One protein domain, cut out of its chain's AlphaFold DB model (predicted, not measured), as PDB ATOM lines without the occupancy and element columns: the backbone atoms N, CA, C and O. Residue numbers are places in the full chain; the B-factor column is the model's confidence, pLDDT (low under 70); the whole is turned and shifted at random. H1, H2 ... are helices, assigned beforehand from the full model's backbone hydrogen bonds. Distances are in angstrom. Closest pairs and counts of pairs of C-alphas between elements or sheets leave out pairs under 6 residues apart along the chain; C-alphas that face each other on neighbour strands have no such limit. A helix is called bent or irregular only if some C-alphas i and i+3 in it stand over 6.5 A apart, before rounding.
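AT A GLANCE: This is residues 133 to 235 and 263 to 307 of the 308 residues of an uncharacterized protein of Sphingomonas sp. Root241 (UniProt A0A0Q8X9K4). A long rod of helices is built round one very long bent helix, H3: its first arm, H3a, lies side by side with H2 and H4 in a three-helix bundle, and its second arm, H3b, turns off at 44 degrees with the shorter H5 alongside. The short H1 packs on H5, and residues 228 to 235 stick out beyond the body. The printed part has 148 residues with five named helices, H1 to H5 in chain order, and no named strand; the class is all helix. The whole is extended, with a radius of gyration of the C-alphas of 22.9 A and spans of 79 by 35 by 17 A.

IN THESE COORDINATES: Begin with H3, residues 179 to 231, assigned as one helix by its hydrogen bonds but bent: C-alphas 210 and 213 are 7.3 A apart. Find C-alpha 179 at (-7.952, -37.467, -71.075); from there H3a, residues 179 to 210, runs 46.3 A. H3b, residues 213 to 231, runs 26.9 A and ends at C-alpha 231, (-33.919, -7.506, -8.319). Look next at H2, residues 140 to 173, 50.2 A long from C-alpha 140 at (-13.687, -39.203, -19.609), and at H4, residues 265 to 289, 36.0 A long. H5, residues 294 to 307, measures 20.7 A and is irregular, but only just: C-alphas 302 and 305 are 6.9 A apart. H1, residues 133 to 137, measures 8.1 A.

HOW THE PARTS SIT: H2, H3a and H4 form a bundle, three helices that run roughly along one another. H3a and H2 are a helical hairpin; they touch, closest at the C-alphas of Ile 192 and Ile 160, 5.8 A, at a shallow tilt of 28 degrees, opposite ways. H3a and H4 touch, closest at the C-alphas of Ala 195 and Ala 283, 5.5 A, at a shallow tilt of 23 degrees, the same way. H2 and H4 touch, closest at the C-alphas of Leu 149 and Ala 289, 5.9 A, at a shallow tilt of 19 degrees, opposite ways. Move to the other end: residues 215 to 223 of H3b touch H5, closest at the C-alphas of Ile 223 and Pro 305, 5.3 A, at a shallow tilt of 8 degrees, the same way. H1 touches H5, with the C-alphas of Glu 133 and Arg 297 closest at 5.5 A. H2 and H5 are apart. Every O i to N i+4 pair is within hydrogen-bond range in H3a, H3b and H4; the counts are 28 of 30 in H2, 6 of 10 in H5 and 0 of 1 in H1, where 2 of 2 O i to N i+3 pairs are within range.

THE WHOLE: The C-alphas farthest apart, those of Trp 232 and Ser 264, are 79.5 A apart. Residues 236 to 262 are not printed, and C-alphas 235 and 263 are 75.5 A apart across this cut. Of the links that are printed whole, H1 to H2, H2 to H3 and H4 to H5 are tight. Mean pLDDT of the printed part is 72.9; 47 residues are under 70, among them residues 169 to 181, 216 to 235 and 263 to 268.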
ATOM      1  N   GLU A 133     -27.155 -28.192 -21.112       80.25
ATOM      2  CA  GLU A 133     -26.382 -28.104 -22.352       80.25
ATOM      3  C   GLU A 133     -24.877 -28.318 -22.108       80.25
ATOM      4  O   GLU A 133     -24.181 -28.934 -22.918       80.25
ATOM      5  N   GLY A 134     -24.367 -27.849 -20.967       71.50
ATOM      6  CA  GLY A 134     -22.968 -27.962 -20.577       71.50
ATOM      7  C   GLY A 134     -22.522 -29.378 -20.218       71.50
ATOM      8  O   GLY A 134     -21.376 -29.736 -20.500       71.50
ATOM      9  N   TYR A 135     -23.410 -30.216 -19.675       76.75
ATOM     10  CA  TYR A 135     -23.092 -31.614 -19.357       76.75
ATOM     11  C   TYR A 135     -22.704 -32.440 -20.594       76.75
ATOM     12  O   TYR A 135     -21.986 -33.427 -20.462       76.75
ATOM     13  N   ALA A 136     -23.079 -32.010 -21.804       79.50
ATOM     14  CA  ALA A 136     -22.636 -32.652 -23.042       79.50
ATOM     15  C   ALA A 136     -21.107 -32.593 -23.250       79.50
ATOM     16  O   ALA A 136     -20.564 -33.373 -24.028       79.50
ATOM     17  N   PHE A 137     -20.412 -31.673 -22.576       80.81
ATOM     18  CA  PHE A 137     -18.984 -31.404 -22.758       80.81
ATOM     19  C   PHE A 137     -18.082 -32.052 -21.698       80.81
ATOM     20  O   PHE A 137     -16.870 -31.838 -21.727       80.81
ATOM     21  N   VAL A 138     -18.637 -32.797 -20.740       78.44
ATOM     22  CA  VAL A 138     -17.870 -33.368 -19.622       78.44
ATOM     23  C   VAL A 138     -17.962 -34.889 -19.594       78.44
ATOM     24  O   VAL A 138     -18.996 -35.470 -19.903       78.44
ATOM     25  N   GLY A 139     -16.862 -35.531 -19.201       74.00
ATOM     26  CA  GLY A 139     -16.760 -36.983 -19.047       74.00
ATOM     27  C   GLY A 139     -15.497 -37.541 -19.698       74.00
ATOM     28  O   GLY A 139     -15.068 -37.069 -20.750       74.00
ATOM     29  N   ALA A 140     -14.911 -38.579 -19.096       74.62
ATOM     30  CA  ALA A 140     -13.687 -39.203 -19.609       74.62
ATOM     31  C   ALA A 140     -13.857 -39.744 -21.043       74.62
ATOM     32  O   ALA A 140     -12.941 -39.661 -21.862       74.62
ATOM     33  N   GLU A 141     -15.048 -40.250 -21.370       79.50
ATOM     34  CA  GLU A 141     -15.390 -40.703 -22.721       79.50
ATOM     35  C   GLU A 141     -15.435 -39.547 -23.728       79.50
ATOM     36  O   GLU A 141     -14.989 -39.701 -24.866       79.50
ATOM     37  N   VAL A 142     -15.930 -38.375 -23.313       83.06
ATOM     38  CA  VAL A 142     -15.967 -37.170 -24.152       83.06
ATOM     39  C   VAL A 142     -14.545 -36.716 -24.466       83.06
ATOM     40  O   VAL A 142     -14.211 -36.537 -25.638       83.06
ATOM     41  N   ASP A 143     -13.686 -36.622 -23.449       81.38
ATOM     42  CA  ASP A 143     -12.285 -36.222 -23.606       81.38
ATOM     43  C   ASP A 143     -11.527 -37.178 -24.543       81.38
ATOM     44  O   ASP A 143     -10.859 -36.742 -25.487       81.38
ATOM     45  N   ALA A 144     -11.698 -38.493 -24.363       80.06
ATOM     46  CA  ALA A 144     -11.073 -39.502 -25.216       80.06
ATOM     47  C   ALA A 144     -11.536 -39.407 -26.681       80.06
ATOM     48  O   ALA A 144     -10.719 -39.520 -27.606       80.06
ATOM     49  N   ARG A 145     -12.835 -39.177 -26.913       84.88
ATOM     50  CA  ARG A 145     -13.390 -39.004 -28.263       84.88
ATOM     51  C   ARG A 145     -12.921 -37.693 -28.905       84.88
ATOM     52  O   ARG A 145     -12.606 -37.695 -30.094       84.88
ATOM     53  N   VAL A 146     -12.815 -36.601 -28.143       87.06
ATOM     54  CA  VAL A 146     -12.268 -35.312 -28.614       87.06
ATOM     55  C   VAL A 146     -10.807 -35.464 -29.031       87.06
ATOM     56  O   VAL A 146     -10.421 -35.008 -30.110       87.06
ATOM     57  N   ASP A 147      -9.992 -36.157 -28.236       87.06
ATOM     58  CA  ASP A 147      -8.596 -36.422 -28.585       87.06
ATOM     59  C   ASP A 147      -8.460 -37.331 -29.811       87.06
ATOM     60  O   ASP A 147      -7.594 -37.104 -30.662       87.06
ATOM     61  N   ALA A 148      -9.333 -38.331 -29.953       85.88
ATOM     62  CA  ALA A 148      -9.390 -39.159 -31.153       85.88
ATOM     63  C   ALA A 148      -9.761 -38.335 -32.399       85.88
ATOM     64  O   ALA A 148      -9.077 -38.443 -33.420       85.88
ATOM     65  N   LEU A 149     -10.779 -37.472 -32.307       88.50
ATOM     66  CA  LEU A 149     -11.181 -36.575 -33.393       88.50
ATOM     67  C   LEU A 149     -10.050 -35.608 -33.762       88.50
ATOM     68  O   LEU A 149      -9.753 -35.430 -34.944       88.50
ATOM     69  N   ARG A 150      -9.356 -35.038 -32.770       89.00
ATOM     70  CA  ARG A 150      -8.200 -34.156 -32.981       89.00
ATOM     71  C   ARG A 150      -7.069 -34.866 -33.724       89.00
ATOM     72  O   ARG A 150      -6.512 -34.291 -34.658       89.00
ATOM     73  N   ARG A 151      -6.733 -36.103 -33.341       86.19
ATOM     74  CA  ARG A 151      -5.709 -36.906 -34.035       86.19
ATOM     75  C   ARG A 151      -6.102 -37.198 -35.484       86.19
ATOM     76  O   ARG A 151      -5.313 -36.915 -36.379       86.19
ATOM     77  N   ARG A 152      -7.326 -37.681 -35.720       84.75
ATOM     78  CA  ARG A 152      -7.821 -38.010 -37.070       84.75
ATOM     79  C   ARG A 152      -7.929 -36.787 -37.979       84.75
ATOM     80  O   ARG A 152      -7.611 -36.872 -39.157       84.75
ATOM     81  N   THR A 153      -8.331 -35.640 -37.433       86.00
ATOM     82  CA  THR A 153      -8.401 -34.385 -38.199       86.00
ATOM     83  C   THR A 153      -7.009 -33.947 -38.662       86.00
ATOM     84  O   THR A 153      -6.847 -33.563 -39.813       86.00
ATOM     85  N   ARG A 154      -5.979 -34.078 -37.808       87.12
ATOM     86  CA  ARG A 154      -4.586 -33.796 -38.205       87.12
ATOM     87  C   ARG A 154      -4.095 -34.733 -39.305       87.12
ATOM     88  O   ARG A 154      -3.443 -34.276 -40.235       87.12
ATOM     89  N   GLU A 155      -4.404 -36.022 -39.200       85.50
ATOM     90  CA  GLU A 155      -4.073 -37.002 -40.240       85.50
ATOM     91  C   GLU A 155      -4.744 -36.645 -41.575       85.50
ATOM     92  O   GLU A 155      -4.079 -36.607 -42.606       85.50
ATOM     93  N   LEU A 156      -6.032 -36.283 -41.542       83.81
ATOM     94  CA  LEU A 156      -6.769 -35.824 -42.718       83.81
ATOM     95  C   LEU A 156      -6.115 -34.595 -43.363       83.81
ATOM     96  O   LEU A 156      -5.940 -34.565 -44.578       83.81
ATOM     97  N   ASP A 157      -5.721 -33.602 -42.566       82.44
ATOM     98  CA  ASP A 157      -5.083 -32.378 -43.064       82.44
ATOM     99  C   ASP A 157      -3.728 -32.650 -43.740       82.44
ATOM    100  O   ASP A 157      -3.422 -32.052 -44.775       82.44
ATOM    101  N   ILE A 158      -2.935 -33.575 -43.187       83.69
ATOM    102  CA  ILE A 158      -1.670 -34.015 -43.787       83.69
ATOM    103  C   ILE A 158      -1.934 -34.649 -45.157       83.69
ATOM    104  O   ILE A 158      -1.293 -34.279 -46.139       83.69
ATOM    105  N   GLU A 159      -2.901 -35.562 -45.254       79.56
ATOM    106  CA  GLU A 159      -3.208 -36.259 -46.510       79.56
ATOM    107  C   GLU A 159      -3.832 -35.337 -47.566       79.56
ATOM    108  O   GLU A 159      -3.530 -35.480 -48.752       79.56
ATOM    109  N   ILE A 160      -4.630 -34.342 -47.155       80.06
ATOM    110  CA  ILE A 160      -5.078 -33.256 -48.044       80.06
ATOM    111  C   ILE A 160      -3.861 -32.543 -48.642       80.06
ATOM    112  O   ILE A 160      -3.800 -32.352 -49.858       80.06
ATOM    113  N   GLY A 161      -2.892 -32.162 -47.801       75.12
ATOM    114  CA  GLY A 161      -1.668 -31.485 -48.233       75.12
ATOM    115  C   GLY A 161      -0.836 -32.329 -49.199       75.12
ATOM    116  O   GLY A 161      -0.415 -31.830 -50.242       75.12
ATOM    117  N   LEU A 162      -0.659 -33.619 -48.899       80.81
ATOM    118  CA  LEU A 162       0.083 -34.556 -49.747       80.81
ATOM    119  C   LEU A 162      -0.582 -34.755 -51.115       80.81
ATOM    120  O   LEU A 162       0.104 -34.704 -52.138       80.81
ATOM    121  N   LEU A 163      -1.906 -34.942 -51.164       79.56
ATOM    122  CA  LEU A 163      -2.616 -35.096 -52.437       79.56
ATOM    123  C   LEU A 163      -2.622 -33.788 -53.240       79.56
ATOM    124  O   LEU A 163      -2.444 -33.819 -54.457       79.56
ATOM    125  N   ALA A 164      -2.774 -32.635 -52.582       80.75
ATOM    126  CA  ALA A 164      -2.701 -31.333 -53.243       80.75
ATOM    127  C   ALA A 164      -1.315 -31.081 -53.861       80.75
ATOM    128  O   ALA A 164      -1.231 -30.647 -55.012       80.75
ATOM    129  N   ALA A 165      -0.240 -31.410 -53.137       76.69
ATOM    130  CA  ALA A 165       1.128 -31.331 -53.644       76.69
ATOM    131  C   ALA A 165       1.343 -32.267 -54.845       76.69
ATOM    132  O   ALA A 165       1.872 -31.829 -55.865       76.69
ATOM    133  N   ALA A 166       0.848 -33.509 -54.780       73.62
ATOM    134  CA  ALA A 166       0.936 -34.466 -55.886       73.62
ATOM    135  C   ALA A 166       0.195 -33.991 -57.150       73.62
ATOM    136  O   ALA A 166       0.685 -34.176 -58.263       73.62
ATOM    137  N   VAL A 167      -0.966 -33.339 -56.995       74.88
ATOM    138  CA  VAL A 167      -1.697 -32.724 -58.116       74.88
ATOM    139  C   VAL A 167      -0.929 -31.533 -58.702       74.88
ATOM    140  O   VAL A 167      -0.951 -31.339 -59.916       74.88
ATOM    141  N   ALA A 168      -0.261 -30.725 -57.874       70.81
ATOM    142  CA  ALA A 168       0.476 -29.537 -58.315       70.81
ATOM    143  C   ALA A 168       1.814 -29.874 -59.002       70.81
ATOM    144  O   ALA A 168       2.147 -29.283 -60.029       70.81
ATOM    145  N   GLU A 169       2.564 -30.838 -58.464       65.31
ATOM    146  CA  GLU A 169       3.855 -31.284 -59.001       65.31
ATOM    147  C   GLU A 169       3.721 -31.903 -60.405       65.31
ATOM    148  O   GLU A 169       4.578 -31.719 -61.277       65.31
ATOM    149  N   ASP A 170       2.600 -32.572 -60.668       56.84
ATOM    150  CA  ASP A 170       2.292 -33.142 -61.979       56.84
ATOM    151  C   ASP A 170       2.038 -32.076 -63.064       56.84
ATOM    152  O   ASP A 170       2.511 -32.207 -64.195       56.84
ATOM    153  N   VAL A 171       1.364 -30.968 -62.728       53.75
ATOM    154  CA  VAL A 171       1.127 -29.856 -63.676       53.75
ATOM    155  C   VAL A 171       2.447 -29.252 -64.167       53.75
ATOM    156  O   VAL A 171       2.542 -28.807 -65.310       53.75
ATOM    157  N   ALA A 172       3.488 -29.267 -63.330       52.47
ATOM    158  CA  ALA A 172       4.800 -28.732 -63.679       52.47
ATOM    159  C   ALA A 172       5.637 -29.669 -64.575       52.47
ATOM    160  O   ALA A 172       6.568 -29.201 -65.233       52.47
ATOM    161  N   THR A 173       5.343 -30.977 -64.604       52.75
ATOM    162  CA  THR A 173       6.253 -31.996 -65.162       52.75
ATOM    163  C   THR A 173       5.747 -32.711 -66.421       52.75
ATOM    164  O   THR A 173       6.580 -33.150 -67.214       52.75
ATOM    165  N   ASN A 174       4.434 -32.767 -66.683       53.94
ATOM    166  CA  ASN A 174       3.863 -33.465 -67.846       53.94
ATOM    167  C   ASN A 174       3.113 -32.520 -68.803       53.94
ATOM    168  O   ASN A 174       2.018 -32.058 -68.502       53.94
ATOM    169  N   ARG A 175       3.679 -32.275 -69.998       50.56
ATOM    170  CA  ARG A 175       3.062 -31.455 -71.070       50.56
ATOM    171  C   ARG A 175       2.134 -32.222 -72.024       50.56
ATOM    172  O   ARG A 175       1.475 -31.591 -72.840       50.56
ATOM    173  N   ALA A 176       2.082 -33.553 -71.955       54.34
ATOM    174  CA  ALA A 176       1.148 -34.351 -72.750       54.34
ATOM    175  C   ALA A 176      -0.084 -34.692 -71.900       54.34
ATOM    176  O   ALA A 176      -0.092 -35.687 -71.173       54.34
ATOM    177  N   GLU A 177      -1.109 -33.842 -71.955       56.00
ATOM    178  CA  GLU A 177      -2.388 -34.105 -71.298       56.00
ATOM    179  C   GLU A 177      -3.123 -35.218 -72.048       56.00
ATOM    180  O   GLU A 177      -3.496 -35.091 -73.213       56.00
ATOM    181  N   THR A 178      -3.285 -36.358 -71.382       64.00
ATOM    182  CA  THR A 178      -4.182 -37.418 -71.839       64.00
ATOM    183  C   THR A 178      -5.483 -37.303 -71.052       64.00
ATOM    184  O   THR A 178      -5.454 -37.055 -69.846       64.00
ATOM    185  N   MET A 179      -6.624 -37.521 -71.709       62.75
ATOM    186  CA  MET A 179      -7.952 -37.467 -71.075       62.75
ATOM    187  C   MET A 179      -8.046 -38.265 -69.746       62.75
ATOM    188  O   MET A 179      -8.644 -37.760 -68.794       62.75
ATOM    189  N   PRO A 180      -7.429 -39.461 -69.594       67.88
ATOM    190  CA  PRO A 180      -7.429 -40.185 -68.317       67.88
ATOM    191  C   PRO A 180      -6.698 -39.463 -67.172       67.88
ATOM    192  O   PRO A 180      -7.116 -39.569 -66.019       67.88
ATOM    193  N   LEU A 181      -5.627 -38.722 -67.471       67.88
ATOM    194  CA  LEU A 181      -4.869 -37.971 -66.469       67.88
ATOM    195  C   LEU A 181      -5.647 -36.736 -65.991       67.88
ATOM    196  O   LEU A 181      -5.698 -36.465 -64.792       67.88
ATOM    197  N   GLU A 182      -6.311 -36.025 -66.903       72.69
ATOM    198  CA  GLU A 182      -7.194 -34.905 -66.551       72.69
ATOM    199  C   GLU A 182      -8.346 -35.352 -65.647       72.69
ATOM    200  O   GLU A 182      -8.632 -34.710 -64.633       72.69
ATOM    201  N   LEU A 183      -8.963 -36.495 -65.963       76.25
ATOM    202  CA  LEU A 183     -10.019 -37.079 -65.143       76.25
ATOM    203  C   LEU A 183      -9.503 -37.475 -63.750       76.25
ATOM    204  O   LEU A 183     -10.166 -37.207 -62.746       76.25
ATOM    205  N   ALA A 184      -8.310 -38.072 -63.664       75.88
ATOM    206  CA  ALA A 184      -7.679 -38.402 -62.387       75.88
ATOM    207  C   ALA A 184      -7.433 -37.143 -61.532       75.88
ATOM    208  O   ALA A 184      -7.758 -37.137 -60.343       75.88
ATOM    209  N   ARG A 185      -6.956 -36.047 -62.139       75.25
ATOM    210  CA  ARG A 185      -6.777 -34.747 -61.464       75.25
ATOM    211  C   ARG A 185      -8.102 -34.150 -60.996       75.25
ATOM    212  O   ARG A 185      -8.188 -33.671 -59.866       75.25
ATOM    213  N   ALA A 186      -9.130 -34.166 -61.842       80.38
ATOM    214  CA  ALA A 186     -10.452 -33.653 -61.491       80.38
ATOM    215  C   ALA A 186     -11.037 -34.406 -60.286       80.38
ATOM    216  O   ALA A 186     -11.498 -33.784 -59.327       80.38
ATOM    217  N   ASN A 187     -10.924 -35.737 -60.282       75.75
ATOM    218  CA  ASN A 187     -11.362 -36.574 -59.165       75.75
ATOM    219  C   ASN A 187     -10.545 -36.327 -57.888       75.75
ATOM    220  O   ASN A 187     -11.122 -36.266 -56.803       75.75
ATOM    221  N   ALA A 188      -9.224 -36.147 -57.998       75.94
ATOM    222  CA  ALA A 188      -8.372 -35.808 -56.858       75.94
ATOM    223  C   ALA A 188      -8.739 -34.442 -56.252       75.94
ATOM    224  O   ALA A 188      -8.876 -34.325 -55.037       75.94
ATOM    225  N   ARG A 189      -8.984 -33.417 -57.084       81.62
ATOM    226  CA  ARG A 189      -9.444 -32.091 -56.630       81.62
ATOM    227  C   ARG A 189     -10.806 -32.154 -55.941       81.62
ATOM    228  O   ARG A 189     -10.997 -31.506 -54.915       81.62
ATOM    229  N   LEU A 190     -11.736 -32.948 -56.470       80.44
ATOM    230  CA  LEU A 190     -13.045 -33.148 -55.851       80.44
ATOM    231  C   LEU A 190     -12.928 -33.833 -54.480       80.44
ATOM    232  O   LEU A 190     -13.603 -33.422 -53.536       80.44
ATOM    233  N   ALA A 191     -12.062 -34.842 -54.355       75.31
ATOM    234  CA  ALA A 191     -11.798 -35.508 -53.081       75.31
ATOM    235  C   ALA A 191     -11.159 -34.556 -52.058       75.31
ATOM    236  O   ALA A 191     -11.605 -34.513 -50.915       75.31
ATOM    237  N   ILE A 192     -10.200 -33.722 -52.483       78.69
ATOM    238  CA  ILE A 192      -9.621 -32.660 -51.644       78.69
ATOM    239  C   ILE A 192     -10.713 -31.720 -51.126       78.69
ATOM    240  O   ILE A 192     -10.781 -31.484 -49.923       78.69
ATOM    241  N   ALA A 193     -11.592 -31.216 -51.997       81.75
ATOM    242  CA  ALA A 193     -12.653 -30.293 -51.592       81.75
ATOM    243  C   ALA A 193     -13.614 -30.928 -50.567       81.75
ATOM    244  O   ALA A 193     -13.955 -30.309 -49.561       81.75
ATOM    245  N   ARG A 194     -14.005 -32.194 -50.772       78.31
ATOM    246  CA  ARG A 194     -14.839 -32.938 -49.811       78.31
ATOM    247  C   ARG A 194     -14.129 -33.139 -48.473       78.31
ATOM    248  O   ARG A 194     -14.724 -32.906 -47.424       78.31
ATOM    249  N   ALA A 195     -12.860 -33.537 -48.506       76.81
ATOM    250  CA  ALA A 195     -12.042 -33.724 -47.314       76.81
ATOM    251  C   ALA A 195     -11.855 -32.412 -46.531       76.81
ATOM    252  O   ALA A 195     -11.910 -32.417 -45.302       76.81
ATOM    253  N   GLN A 196     -11.703 -31.277 -47.222       80.69
ATOM    254  CA  GLN A 196     -11.625 -29.953 -46.600       80.69
ATOM    255  C   GLN A 196     -12.916 -29.576 -45.867       80.69
ATOM    256  O   GLN A 196     -12.842 -29.073 -44.747       80.69
ATOM    257  N   GLU A 197     -14.091 -29.855 -46.438       83.94
ATOM    258  CA  GLU A 197     -15.368 -29.615 -45.750       83.94
ATOM    259  C   GLU A 197     -15.530 -30.506 -44.507       83.94
ATOM    260  O   GLU A 197     -15.941 -30.023 -43.450       83.94
ATOM    261  N   VAL A 198     -15.122 -31.779 -44.581       81.44
ATOM    262  CA  VAL A 198     -15.103 -32.679 -43.411       81.44
ATOM    263  C   VAL A 198     -14.154 -32.158 -42.325       81.44
ATOM    264  O   VAL A 198     -14.537 -32.087 -41.155       81.44
ATOM    265  N   SER A 199     -12.937 -31.739 -42.697       81.25
ATOM    266  CA  SER A 199     -11.964 -31.146 -41.767       81.25
ATOM    267  C   SER A 199     -12.509 -29.866 -41.125       81.25
ATOM    268  O   SER A 199     -12.439 -29.692 -39.907       81.25
ATOM    269  N   LYS A 200     -13.141 -28.985 -41.910       81.69
ATOM    270  CA  LYS A 200     -13.776 -27.754 -41.424       81.69
ATOM    271  C   LYS A 200     -14.878 -28.041 -40.402       81.69
ATOM    272  O   LYS A 200     -14.900 -27.400 -39.351       81.69
ATOM    273  N   ALA A 201     -15.752 -29.011 -40.670       77.06
ATOM    274  CA  ALA A 201     -16.802 -29.415 -39.737       77.06
ATOM    275  C   ALA A 201     -16.223 -29.984 -38.427       77.06
ATOM    276  O   ALA A 201     -16.665 -29.600 -37.345       77.06
ATOM    277  N   ALA A 202     -15.200 -30.840 -38.508       74.75
ATOM    278  CA  ALA A 202     -14.527 -31.395 -37.331       74.75
ATOM    279  C   ALA A 202     -13.834 -30.305 -36.494       74.75
ATOM    280  O   ALA A 202     -13.963 -30.266 -35.269       74.75
ATOM    281  N   ARG A 203     -13.147 -29.361 -37.149       79.69
ATOM    282  CA  ARG A 203     -12.516 -28.210 -36.486       79.69
ATOM    283  C   ARG A 203     -13.533 -27.288 -35.823       79.69
ATOM    284  O   ARG A 203     -13.239 -26.772 -34.750       79.69
ATOM    285  N   ALA A 204     -14.717 -27.103 -36.410       73.94
ATOM    286  CA  ALA A 204     -15.785 -26.328 -35.783       73.94
ATOM    287  C   ALA A 204     -16.227 -26.954 -34.449       73.94
ATOM    288  O   ALA A 204     -16.342 -26.238 -33.455       73.94
ATOM    289  N   GLN A 205     -16.383 -28.284 -34.390       81.31
ATOM    290  CA  GLN A 205     -16.710 -28.985 -33.140       81.31
ATOM    291  C   GLN A 205     -15.570 -28.907 -32.114       81.31
ATOM    292  O   GLN A 205     -15.810 -28.608 -30.945       81.31
ATOM    293  N   LEU A 206     -14.317 -29.107 -32.541       76.00
ATOM    294  CA  LEU A 206     -13.148 -28.976 -31.661       76.00
ATOM    295  C   LEU A 206     -12.990 -27.551 -31.110       76.00
ATOM    296  O   LEU A 206     -12.665 -27.381 -29.936       76.00
ATOM    297  N   GLY A 207     -13.243 -26.539 -31.945       70.50
ATOM    298  CA  GLY A 207     -13.240 -25.133 -31.548       70.50
ATOM    299  C   GLY A 207     -14.375 -24.801 -30.578       70.50
ATOM    300  O   GLY A 207     -14.158 -24.096 -29.596       70.50
ATOM    301  N   ALA A 208     -15.576 -25.348 -30.796       72.00
ATOM    302  CA  ALA A 208     -16.681 -25.208 -29.850       72.00
ATOM    303  C   ALA A 208     -16.330 -25.814 -28.482       72.00
ATOM    304  O   ALA A 208     -16.533 -25.161 -27.462       72.00
ATOM    305  N   TYR A 209     -15.730 -27.009 -28.456       79.56
ATOM    306  CA  TYR A 209     -15.267 -27.640 -27.218       79.56
ATOM    307  C   TYR A 209     -14.191 -26.803 -26.503       79.56
ATOM    308  O   TYR A 209     -14.291 -26.584 -25.298       79.56
ATOM    309  N   SER A 210     -13.188 -26.272 -27.216       79.31
ATOM    310  CA  SER A 210     -12.135 -25.461 -26.583       79.31
ATOM    311  C   SER A 210     -12.634 -24.114 -26.055       79.31
ATOM    312  O   SER A 210     -12.112 -23.622 -25.059       79.31
ATOM    313  N   ASN A 211     -13.636 -23.520 -26.710       71.94
ATOM    314  CA  ASN A 211     -14.206 -22.226 -26.323       71.94
ATOM    315  C   ASN A 211     -15.307 -22.342 -25.254       71.94
ATOM    316  O   ASN A 211     -15.673 -21.333 -24.646       71.94
ATOM    317  N   ALA A 212     -15.825 -23.549 -25.003       70.75
ATOM    318  CA  ALA A 212     -16.937 -23.789 -24.086       70.75
ATOM    319  C   ALA A 212     -16.759 -23.186 -22.677       70.75
ATOM    320  O   ALA A 212     -17.701 -22.535 -22.220       70.75
ATOM    321  N   PRO A 213     -15.590 -23.289 -22.001       66.88
ATOM    322  CA  PRO A 213     -15.422 -22.694 -20.673       66.88
ATOM    323  C   PRO A 213     -15.726 -21.192 -20.638       66.88
ATOM    324  O   PRO A 213     -16.498 -20.740 -19.796       66.88
ATOM    325  N   GLY A 214     -15.177 -20.425 -21.587       63.75
ATOM    326  CA  GLY A 214     -15.359 -18.972 -21.635       63.75
ATOM    327  C   GLY A 214     -16.810 -18.573 -21.907       63.75
ATOM    328  O   GLY A 214     -17.334 -17.657 -21.275       63.75
ATOM    329  N   VAL A 215     -17.496 -19.304 -22.790       72.94
ATOM    330  CA  VAL A 215     -18.921 -19.070 -23.077       72.94
ATOM    331  C   VAL A 215     -19.789 -19.382 -21.856       72.94
ATOM    332  O   VAL A 215     -20.722 -18.635 -21.564       72.94
ATOM    333  N   PHE A 216     -19.477 -20.443 -21.108       67.44
ATOM    334  CA  PHE A 216     -20.228 -20.816 -19.903       67.44
ATOM    335  C   PHE A 216     -20.040 -19.771 -18.798       67.44
ATOM    336  O   PHE A 216     -21.013 -19.363 -18.154       67.44
ATOM    337  N   GLU A 217     -18.815 -19.274 -18.611       65.56
ATOM    338  CA  GLU A 217     -18.524 -18.186 -17.674       65.56
ATOM    339  C   GLU A 217     -19.265 -16.894 -18.053       65.56
ATOM    340  O   GLU A 217     -19.903 -16.279 -17.192       65.56
ATOM    341  N   GLN A 218     -19.267 -16.515 -19.336       69.50
ATOM    342  CA  GLN A 218     -19.970 -15.325 -19.821       69.50
ATOM    343  C   GLN A 218     -21.495 -15.442 -19.676       69.50
ATOM    344  O   GLN A 218     -22.143 -14.503 -19.200       69.50
ATOM    345  N   ALA A 219     -22.081 -16.588 -20.036       61.03
ATOM    346  CA  ALA A 219     -23.511 -16.841 -19.866       61.03
ATOM    347  C   ALA A 219     -23.910 -16.739 -18.385       61.03
ATOM    348  O   ALA A 219     -24.880 -16.066 -18.038       61.03
ATOM    349  N   THR A 220     -23.096 -17.308 -17.494       64.56
ATOM    350  CA  THR A 220     -23.316 -17.238 -16.044       64.56
ATOM    351  C   THR A 220     -23.217 -15.813 -15.516       64.56
ATOM    352  O   THR A 220     -24.060 -15.389 -14.728       64.56
ATOM    353  N   ALA A 221     -22.201 -15.054 -15.933       63.19
ATOM    354  CA  ALA A 221     -22.059 -13.653 -15.548       63.19
ATOM    355  C   ALA A 221     -23.259 -12.815 -16.019       63.19
ATOM    356  O   ALA A 221     -23.762 -11.977 -15.269       63.19
ATOM    357  N   THR A 222     -23.766 -13.086 -17.223       64.69
ATOM    358  CA  THR A 222     -24.952 -12.420 -17.784       64.69
ATOM    359  C   THR A 222     -26.208 -12.751 -16.977       64.69
ATOM    360  O   THR A 222     -26.954 -11.845 -16.611       64.69
ATOM    361  N   ILE A 223     -26.417 -14.022 -16.616       61.91
ATOM    362  CA  ILE A 223     -27.542 -14.451 -15.769       61.91
ATOM    363  C   ILE A 223     -27.488 -13.746 -14.409       61.91
ATOM    364  O   ILE A 223     -28.459 -13.119 -13.996       61.91
ATOM    365  N   VAL A 224     -26.336 -13.798 -13.731       64.25
ATOM    366  CA  VAL A 224     -26.164 -13.201 -12.396       64.25
ATOM    367  C   VAL A 224     -26.371 -11.686 -12.429       64.25
ATOM    368  O   VAL A 224     -27.076 -11.150 -11.577       64.25
ATOM    369  N   SER A 225     -25.795 -10.990 -13.413       62.06
ATOM    370  CA  SER A 225     -25.946  -9.535 -13.551       62.06
ATOM    371  C   SER A 225     -27.376  -9.129 -13.913       62.06
ATOM    372  O   SER A 225     -27.894  -8.171 -13.345       62.06
ATOM    373  N   THR A 226     -28.055  -9.886 -14.780       64.81
ATOM    374  CA  THR A 226     -29.463  -9.642 -15.132       64.81
ATOM    375  C   THR A 226     -30.377  -9.870 -13.932       64.81
ATOM    376  O   THR A 226     -31.273  -9.065 -13.683       64.81
ATOM    377  N   LEU A 227     -30.131 -10.916 -13.137       62.12
ATOM    378  CA  LEU A 227     -30.857 -11.149 -11.888       62.12
ATOM    379  C   LEU A 227     -30.627 -10.027 -10.880       62.12
ATOM    380  O   LEU A 227     -31.591  -9.540 -10.291       62.12
ATOM    381  N   ALA A 228     -29.383  -9.574 -10.709       60.75
ATOM    382  CA  ALA A 228     -29.063  -8.441  -9.845       60.75
ATOM    383  C   ALA A 228     -29.784  -7.160 -10.309       60.75
ATOM    384  O   ALA A 228     -30.430  -6.497  -9.505       60.75
ATOM    385  N   ALA A 229     -29.775  -6.860 -11.610       58.44
ATOM    386  CA  ALA A 229     -30.434  -5.682 -12.177       58.44
ATOM    387  C   ALA A 229     -31.975  -5.748 -12.137       58.44
ATOM    388  O   ALA A 229     -32.638  -4.724 -11.990       58.44
ATOM    389  N   LYS A 230     -32.580  -6.937 -12.268       57.84
ATOM    390  CA  LYS A 230     -34.041  -7.102 -12.146       57.84
ATOM    391  C   LYS A 230     -34.514  -7.161 -10.692       57.84
ATOM    392  O   LYS A 230     -35.659  -6.807 -10.420       57.84
ATOM    393  N   SER A 231     -33.652  -7.576  -9.763       46.75
ATOM    394  CA  SER A 231     -33.919  -7.506  -8.319       46.75
ATOM    395  C   SER A 231     -33.648  -6.115  -7.725       46.75
ATOM    396  O   SER A 231     -34.226  -5.793  -6.691       46.75
ATOM    397  N   TRP A 232     -32.861  -5.270  -8.406       38.50
ATOM    398  CA  TRP A 232     -32.548  -3.880  -8.044       38.50
ATOM    399  C   TRP A 232     -32.677  -2.969  -9.279       38.50
ATOM    400  O   TRP A 232     -31.741  -2.832 -10.061       38.50
ATOM    401  N   VAL A 233     -33.835  -2.344  -9.512       31.75
ATOM    402  CA  VAL A 233     -34.033  -1.546 -10.737       31.75
ATOM    403  C   VAL A 233     -33.326  -0.169 -10.677       31.75
ATOM    404  O   VAL A 233     -33.694   0.670  -9.858       31.75
ATOM    405  N   ARG A 234     -32.433   0.054 -11.674       30.22
ATOM    406  CA  ARG A 234     -31.673   1.253 -12.175       30.22
ATOM    407  C   ARG A 234     -30.230   1.417 -11.646       30.22
ATOM    408  O   ARG A 234     -30.013   1.327 -10.450       30.22
ATOM    409  N   ILE A 235     -29.190   1.686 -12.460       28.84
ATOM    410  CA  ILE A 235     -29.046   2.487 -13.705       28.84
ATOM    411  C   ILE A 235     -28.212   1.746 -14.786       28.84
ATOM    412  O   ILE A 235     -27.367   0.912 -14.483       28.84
ATOM    413  N   GLY A 263       7.656 -40.354 -62.870       46.97
ATOM    414  CA  GLY A 263       6.983 -41.577 -63.303       46.97
ATOM    415  C   GLY A 263       6.171 -41.332 -64.575       46.97
ATOM    416  O   GLY A 263       5.794 -40.200 -64.868       46.97
ATOM    417  N   SER A 264       5.919 -42.391 -65.347       56.22
ATOM    418  CA  SER A 264       5.051 -42.344 -66.530       56.22
ATOM    419  C   SER A 264       3.611 -41.944 -66.158       56.22
ATOM    420  O   SER A 264       3.165 -42.190 -65.036       56.22
ATOM    421  N   ALA A 265       2.850 -41.372 -67.102       58.34
ATOM    422  CA  ALA A 265       1.472 -40.911 -66.865       58.34
ATOM    423  C   ALA A 265       0.550 -41.996 -66.260       58.34
ATOM    424  O   ALA A 265      -0.309 -41.690 -65.438       58.34
ATOM    425  N   ALA A 266       0.762 -43.273 -66.599       62.53
ATOM    426  CA  ALA A 266       0.019 -44.397 -66.028       62.53
ATOM    427  C   ALA A 266       0.349 -44.652 -64.543       62.53
ATOM    428  O   ALA A 266      -0.560 -44.845 -63.738       62.53
ATOM    429  N   ALA A 267       1.631 -44.605 -64.161       65.62
ATOM    430  CA  ALA A 267       2.052 -44.758 -62.764       65.62
ATOM    431  C   ALA A 267       1.509 -43.621 -61.886       65.62
ATOM    432  O   ALA A 267       1.149 -43.821 -60.728       65.62
ATOM    433  N   LEU A 268       1.397 -42.427 -62.466       68.38
ATOM    434  CA  LEU A 268       0.831 -41.274 -61.794       68.38
ATOM    435  C   LEU A 268      -0.687 -41.383 -61.589       68.38
ATOM    436  O   LEU A 268      -1.166 -41.063 -60.504       68.38
ATOM    437  N   ILE A 269      -1.442 -41.853 -62.588       71.88
ATOM    438  CA  ILE A 269      -2.890 -42.086 -62.446       71.88
ATOM    439  C   ILE A 269      -3.165 -43.070 -61.302       71.88
ATOM    440  O   ILE A 269      -4.039 -42.811 -60.476       71.88
ATOM    441  N   ILE A 270      -2.390 -44.158 -61.216       77.94
ATOM    442  CA  ILE A 270      -2.497 -45.146 -60.131       77.94
ATOM    443  C   ILE A 270      -2.205 -44.485 -58.778       77.94
ATOM    444  O   ILE A 270      -3.008 -44.605 -57.857       77.94
ATOM    445  N   ARG A 271      -1.116 -43.711 -58.677       77.69
ATOM    446  CA  ARG A 271      -0.742 -43.009 -57.441       77.69
ATOM    447  C   ARG A 271      -1.813 -42.015 -56.984       77.69
ATOM    448  O   ARG A 271      -2.148 -41.984 -55.804       77.69
ATOM    449  N   LEU A 272      -2.369 -41.219 -57.902       78.06
ATOM    450  CA  LEU A 272      -3.447 -40.274 -57.594       78.06
ATOM    451  C   LEU A 272      -4.722 -40.999 -57.138       78.06
ATOM    452  O   LEU A 272      -5.375 -40.527 -56.209       78.06
ATOM    453  N   ASP A 273      -5.073 -42.141 -57.740       80.38
ATOM    454  CA  ASP A 273      -6.242 -42.934 -57.334       80.38
ATOM    455  C   ASP A 273      -6.050 -43.603 -55.963       80.38
ATOM    456  O   ASP A 273      -6.968 -43.591 -55.139       80.38
ATOM    457  N   GLU A 274      -4.860 -44.131 -55.672       80.62
ATOM    458  CA  GLU A 274      -4.513 -44.698 -54.362       80.62
ATOM    459  C   GLU A 274      -4.535 -43.636 -53.258       80.62
ATOM    460  O   GLU A 274      -5.180 -43.829 -52.223       80.62
ATOM    461  N   SER A 275      -3.902 -42.483 -53.493       78.62
ATOM    462  CA  SER A 275      -3.932 -41.357 -52.557       78.62
ATOM    463  C   SER A 275      -5.349 -40.805 -52.373       78.62
ATOM    464  O   SER A 275      -5.727 -40.490 -51.246       78.62
ATOM    465  N   ARG A 276      -6.174 -40.762 -53.433       82.12
ATOM    466  CA  ARG A 276      -7.598 -40.405 -53.326       82.12
ATOM    467  C   ARG A 276      -8.349 -41.377 -52.418       82.12
ATOM    468  O   ARG A 276      -9.026 -40.939 -51.498       82.12
ATOM    469  N   LYS A 277      -8.223 -42.688 -52.648       83.00
ATOM    470  CA  LYS A 277      -8.910 -43.717 -51.844       83.00
ATOM    471  C   LYS A 277      -8.506 -43.659 -50.374       83.00
ATOM    472  O   LYS A 277      -9.360 -43.789 -49.501       83.00
ATOM    473  N   LYS A 278      -7.217 -43.438 -50.099       81.25
ATOM    474  CA  LYS A 278      -6.720 -43.244 -48.735       81.25
ATOM    475  C   LYS A 278      -7.342 -42.000 -48.092       81.25
ATOM    476  O   LYS A 278      -7.848 -42.094 -46.975       81.25
ATOM    477  N   LEU A 279      -7.368 -40.875 -48.811       85.50
ATOM    478  CA  LEU A 279      -7.986 -39.635 -48.343       85.50
ATOM    479  C   LEU A 279      -9.484 -39.811 -48.054       85.50
ATOM    480  O   LEU A 279      -9.945 -39.414 -46.986       85.50
ATOM    481  N   ASP A 280     -10.227 -40.448 -48.962       85.38
ATOM    482  CA  ASP A 280     -11.657 -40.732 -48.795       85.38
ATOM    483  C   ASP A 280     -11.914 -41.614 -47.559       85.38
ATOM    484  O   ASP A 280     -12.845 -41.359 -46.792       85.38
ATOM    485  N   GLY A 281     -11.061 -42.617 -47.315       84.00
ATOM    486  CA  GLY A 281     -11.146 -43.478 -46.133       84.00
ATOM    487  C   GLY A 281     -10.937 -42.718 -44.820       84.00
ATOM    488  O   GLY A 281     -11.698 -42.897 -43.866       84.00
ATOM    489  N   ILE A 282      -9.948 -41.823 -44.774       80.12
ATOM    490  CA  ILE A 282      -9.677 -40.995 -43.589       80.12
ATOM    491  C   ILE A 282     -10.789 -39.959 -43.397       80.12
ATOM    492  O   ILE A 282     -11.261 -39.775 -42.274       80.12
ATOM    493  N   ALA A 283     -11.274 -39.333 -44.473       83.25
ATOM    494  CA  ALA A 283     -12.397 -38.400 -44.420       83.25
ATOM    495  C   ALA A 283     -13.665 -39.078 -43.871       83.25
ATOM    496  O   ALA A 283     -14.320 -38.528 -42.987       83.25
ATOM    497  N   ALA A 284     -13.974 -40.303 -44.306       88.50
ATOM    498  CA  ALA A 284     -15.086 -41.079 -43.759       88.50
ATOM    499  C   ALA A 284     -14.893 -41.389 -42.262       88.50
ATOM    500  O   ALA A 284     -15.827 -41.249 -41.472       88.50
ATOM    501  N   ALA A 285     -13.673 -41.742 -41.845       86.44
ATOM    502  CA  ALA A 285     -13.357 -42.002 -40.441       86.44
ATOM    503  C   ALA A 285     -13.428 -40.741 -39.557       86.44
ATOM    504  O   ALA A 285     -13.758 -40.850 -38.372       86.44
ATOM    505  N   VAL A 286     -13.115 -39.559 -40.099       84.25
ATOM    506  CA  VAL A 286     -13.299 -38.267 -39.417       84.25
ATOM    507  C   VAL A 286     -14.779 -37.925 -39.328       84.25
ATOM    508  O   VAL A 286     -15.236 -37.584 -38.244       84.25
ATOM    509  N   ALA A 287     -15.542 -38.076 -40.413       86.25
ATOM    510  CA  ALA A 287     -16.982 -37.825 -40.414       86.25
ATOM    511  C   ALA A 287     -17.717 -38.707 -39.390       86.25
ATOM    512  O   ALA A 287     -18.508 -38.192 -38.608       86.25
ATOM    513  N   ALA A 288     -17.380 -39.999 -39.317       84.19
ATOM    514  CA  ALA A 288     -17.934 -40.923 -38.325       84.19
ATOM    515  C   ALA A 288     -17.474 -40.626 -36.885       84.19
ATOM    516  O   ALA A 288     -18.170 -40.937 -35.929       84.19
ATOM    517  N   ALA A 289     -16.294 -40.030 -36.697       77.81
ATOM    518  CA  ALA A 289     -15.858 -39.573 -35.375       77.81
ATOM    519  C   ALA A 289     -16.486 -38.221 -34.985       77.81
ATOM    520  O   ALA A 289     -16.508 -37.870 -33.804       77.81
ATOM    521  N   ASN A 290     -16.982 -37.461 -35.964       80.06
ATOM    522  CA  ASN A 290     -17.536 -36.121 -35.813       80.06
ATOM    523  C   ASN A 290     -19.055 -36.140 -35.562       80.06
ATOM    524  O   ASN A 290     -19.818 -35.442 -36.222       80.06
ATOM    525  N   GLU A 291     -19.488 -36.940 -34.593       81.38
ATOM    526  CA  GLU A 291     -20.898 -37.059 -34.181       81.38
ATOM    527  C   GLU A 291     -21.272 -36.090 -33.049       81.38
ATOM    528  O   GLU A 291     -22.355 -36.170 -32.469       81.38
ATOM    529  N   PHE A 292     -20.357 -35.195 -32.677       79.06
ATOM    530  CA  PHE A 292     -20.596 -34.238 -31.610       79.06
ATOM    531  C   PHE A 292     -21.548 -33.129 -32.042       79.06
ATOM    532  O   PHE A 292     -21.497 -32.640 -33.170       79.06
ATOM    533  N   ASP A 293     -22.338 -32.661 -31.082       83.69
ATOM    534  CA  ASP A 293     -23.273 -31.553 -31.259       83.69
ATOM    535  C   ASP A 293     -22.801 -30.263 -30.560       83.69
ATOM    536  O   ASP A 293     -23.587 -29.359 -30.284       83.69
ATOM    537  N   PHE A 294     -21.504 -30.156 -30.239       80.50
ATOM    538  CA  PHE A 294     -20.953 -29.070 -29.421       80.50
ATOM    539  C   PHE A 294     -21.290 -27.679 -29.951       80.50
ATOM    540  O   PHE A 294     -21.626 -26.803 -29.163       80.50
ATOM    541  N   VAL A 295     -21.247 -27.459 -31.265       74.25
ATOM    542  CA  VAL A 295     -21.608 -26.162 -31.862       74.25
ATOM    543  C   VAL A 295     -23.054 -25.767 -31.527       74.25
ATOM    544  O   VAL A 295     -23.302 -24.629 -31.115       74.25
ATOM    545  N   ASN A 296     -24.009 -26.691 -31.653       75.12
ATOM    546  CA  ASN A 296     -25.416 -26.407 -31.364       75.12
ATOM    547  C   ASN A 296     -25.655 -26.259 -29.859       75.12
ATOM    548  O   ASN A 296     -26.331 -25.316 -29.448       75.12
ATOM    549  N   ARG A 297     -25.031 -27.111 -29.036       78.56
ATOM    550  CA  ARG A 297     -25.079 -27.027 -27.567       78.56
ATOM    551  C   ARG A 297     -24.522 -25.698 -27.057       78.56
ATOM    552  O   ARG A 297     -25.156 -25.012 -26.260       78.56
ATOM    553  N   LEU A 298     -23.383 -25.260 -27.593       72.62
ATOM    554  CA  LEU A 298     -22.783 -23.967 -27.264       72.62
ATOM    555  C   LEU A 298     -23.678 -22.798 -27.703       72.62
ATOM    556  O   LEU A 298     -23.834 -21.820 -26.973       72.62
ATOM    557  N   THR A 299     -24.321 -22.917 -28.867       74.00
ATOM    558  CA  THR A 299     -25.296 -21.930 -29.355       74.00
ATOM    559  C   THR A 299     -26.537 -21.860 -28.460       74.00
ATOM    560  O   THR A 299     -27.065 -20.770 -28.233       74.00
ATOM    561  N   ALA A 300     -27.007 -22.993 -27.929       68.81
ATOM    562  CA  ALA A 300     -28.104 -23.035 -26.963       68.81
ATOM    563  C   ALA A 300     -27.718 -22.336 -25.650       68.81
ATOM    564  O   ALA A 300     -28.485 -21.511 -25.152       68.81
ATOM    565  N   VAL A 301     -26.491 -22.551 -25.161       65.75
ATOM    566  CA  VAL A 301     -25.972 -21.900 -23.944       65.75
ATOM    567  C   VAL A 301     -25.971 -20.377 -24.056       65.75
ATOM    568  O   VAL A 301     -26.387 -19.692 -23.123       65.75
ATOM    569  N   VAL A 302     -25.579 -19.829 -25.211       71.06
ATOM    570  CA  VAL A 302     -25.611 -18.374 -25.465       71.06
ATOM    571  C   VAL A 302     -27.034 -17.804 -25.378       71.06
ATOM    572  O   VAL A 302     -27.209 -16.633 -25.046       71.06
ATOM    573  N   LYS A 303     -28.064 -18.620 -25.636       71.38
ATOM    574  CA  LYS A 303     -29.474 -18.213 -25.558       71.38
ATOM    575  C   LYS A 303     -30.080 -18.382 -24.166       71.38
ATOM    576  O   LYS A 303     -31.071 -17.715 -23.884       71.38
ATOM    577  N   CYS A 304     -29.507 -19.212 -23.290       67.69
ATOM    578  CA  CYS A 304     -30.047 -19.456 -21.947       67.69
ATOM    579  C   CYS A 304     -30.282 -18.174 -21.115       67.69
ATOM    580  O   CYS A 304     -31.324 -18.091 -20.469       67.69
ATOM    581  N   PRO A 305     -29.416 -17.137 -21.145       66.19
ATOM    582  CA  PRO A 305     -29.674 -15.889 -20.418       66.19
ATOM    583  C   PRO A 305     -30.929 -15.124 -20.876       66.19
ATOM    584  O   PRO A 305     -31.442 -14.304 -20.120       66.19
ATOM    585  N   LEU A 306     -31.441 -15.380 -22.089       66.81
ATOM    586  CA  LEU A 306     -32.646 -14.730 -22.628       66.81
ATOM    587  C   LEU A 306     -33.947 -15.237 -21.983       66.81
ATOM    588  O   LEU A 306     -35.015 -14.697 -22.262       66.81
ATOM    589  N   LEU A 307     -33.875 -16.275 -21.144       62.03
ATOM    590  CA  LEU A 307     -35.030 -16.824 -20.434       62.03
ATOM    591  C   LEU A 307     -35.455 -15.959 -19.230       62.03
ATOM    592  O   LEU A 307     -36.550 -16.159 -18.702       62.03
TER     593      LEU A 307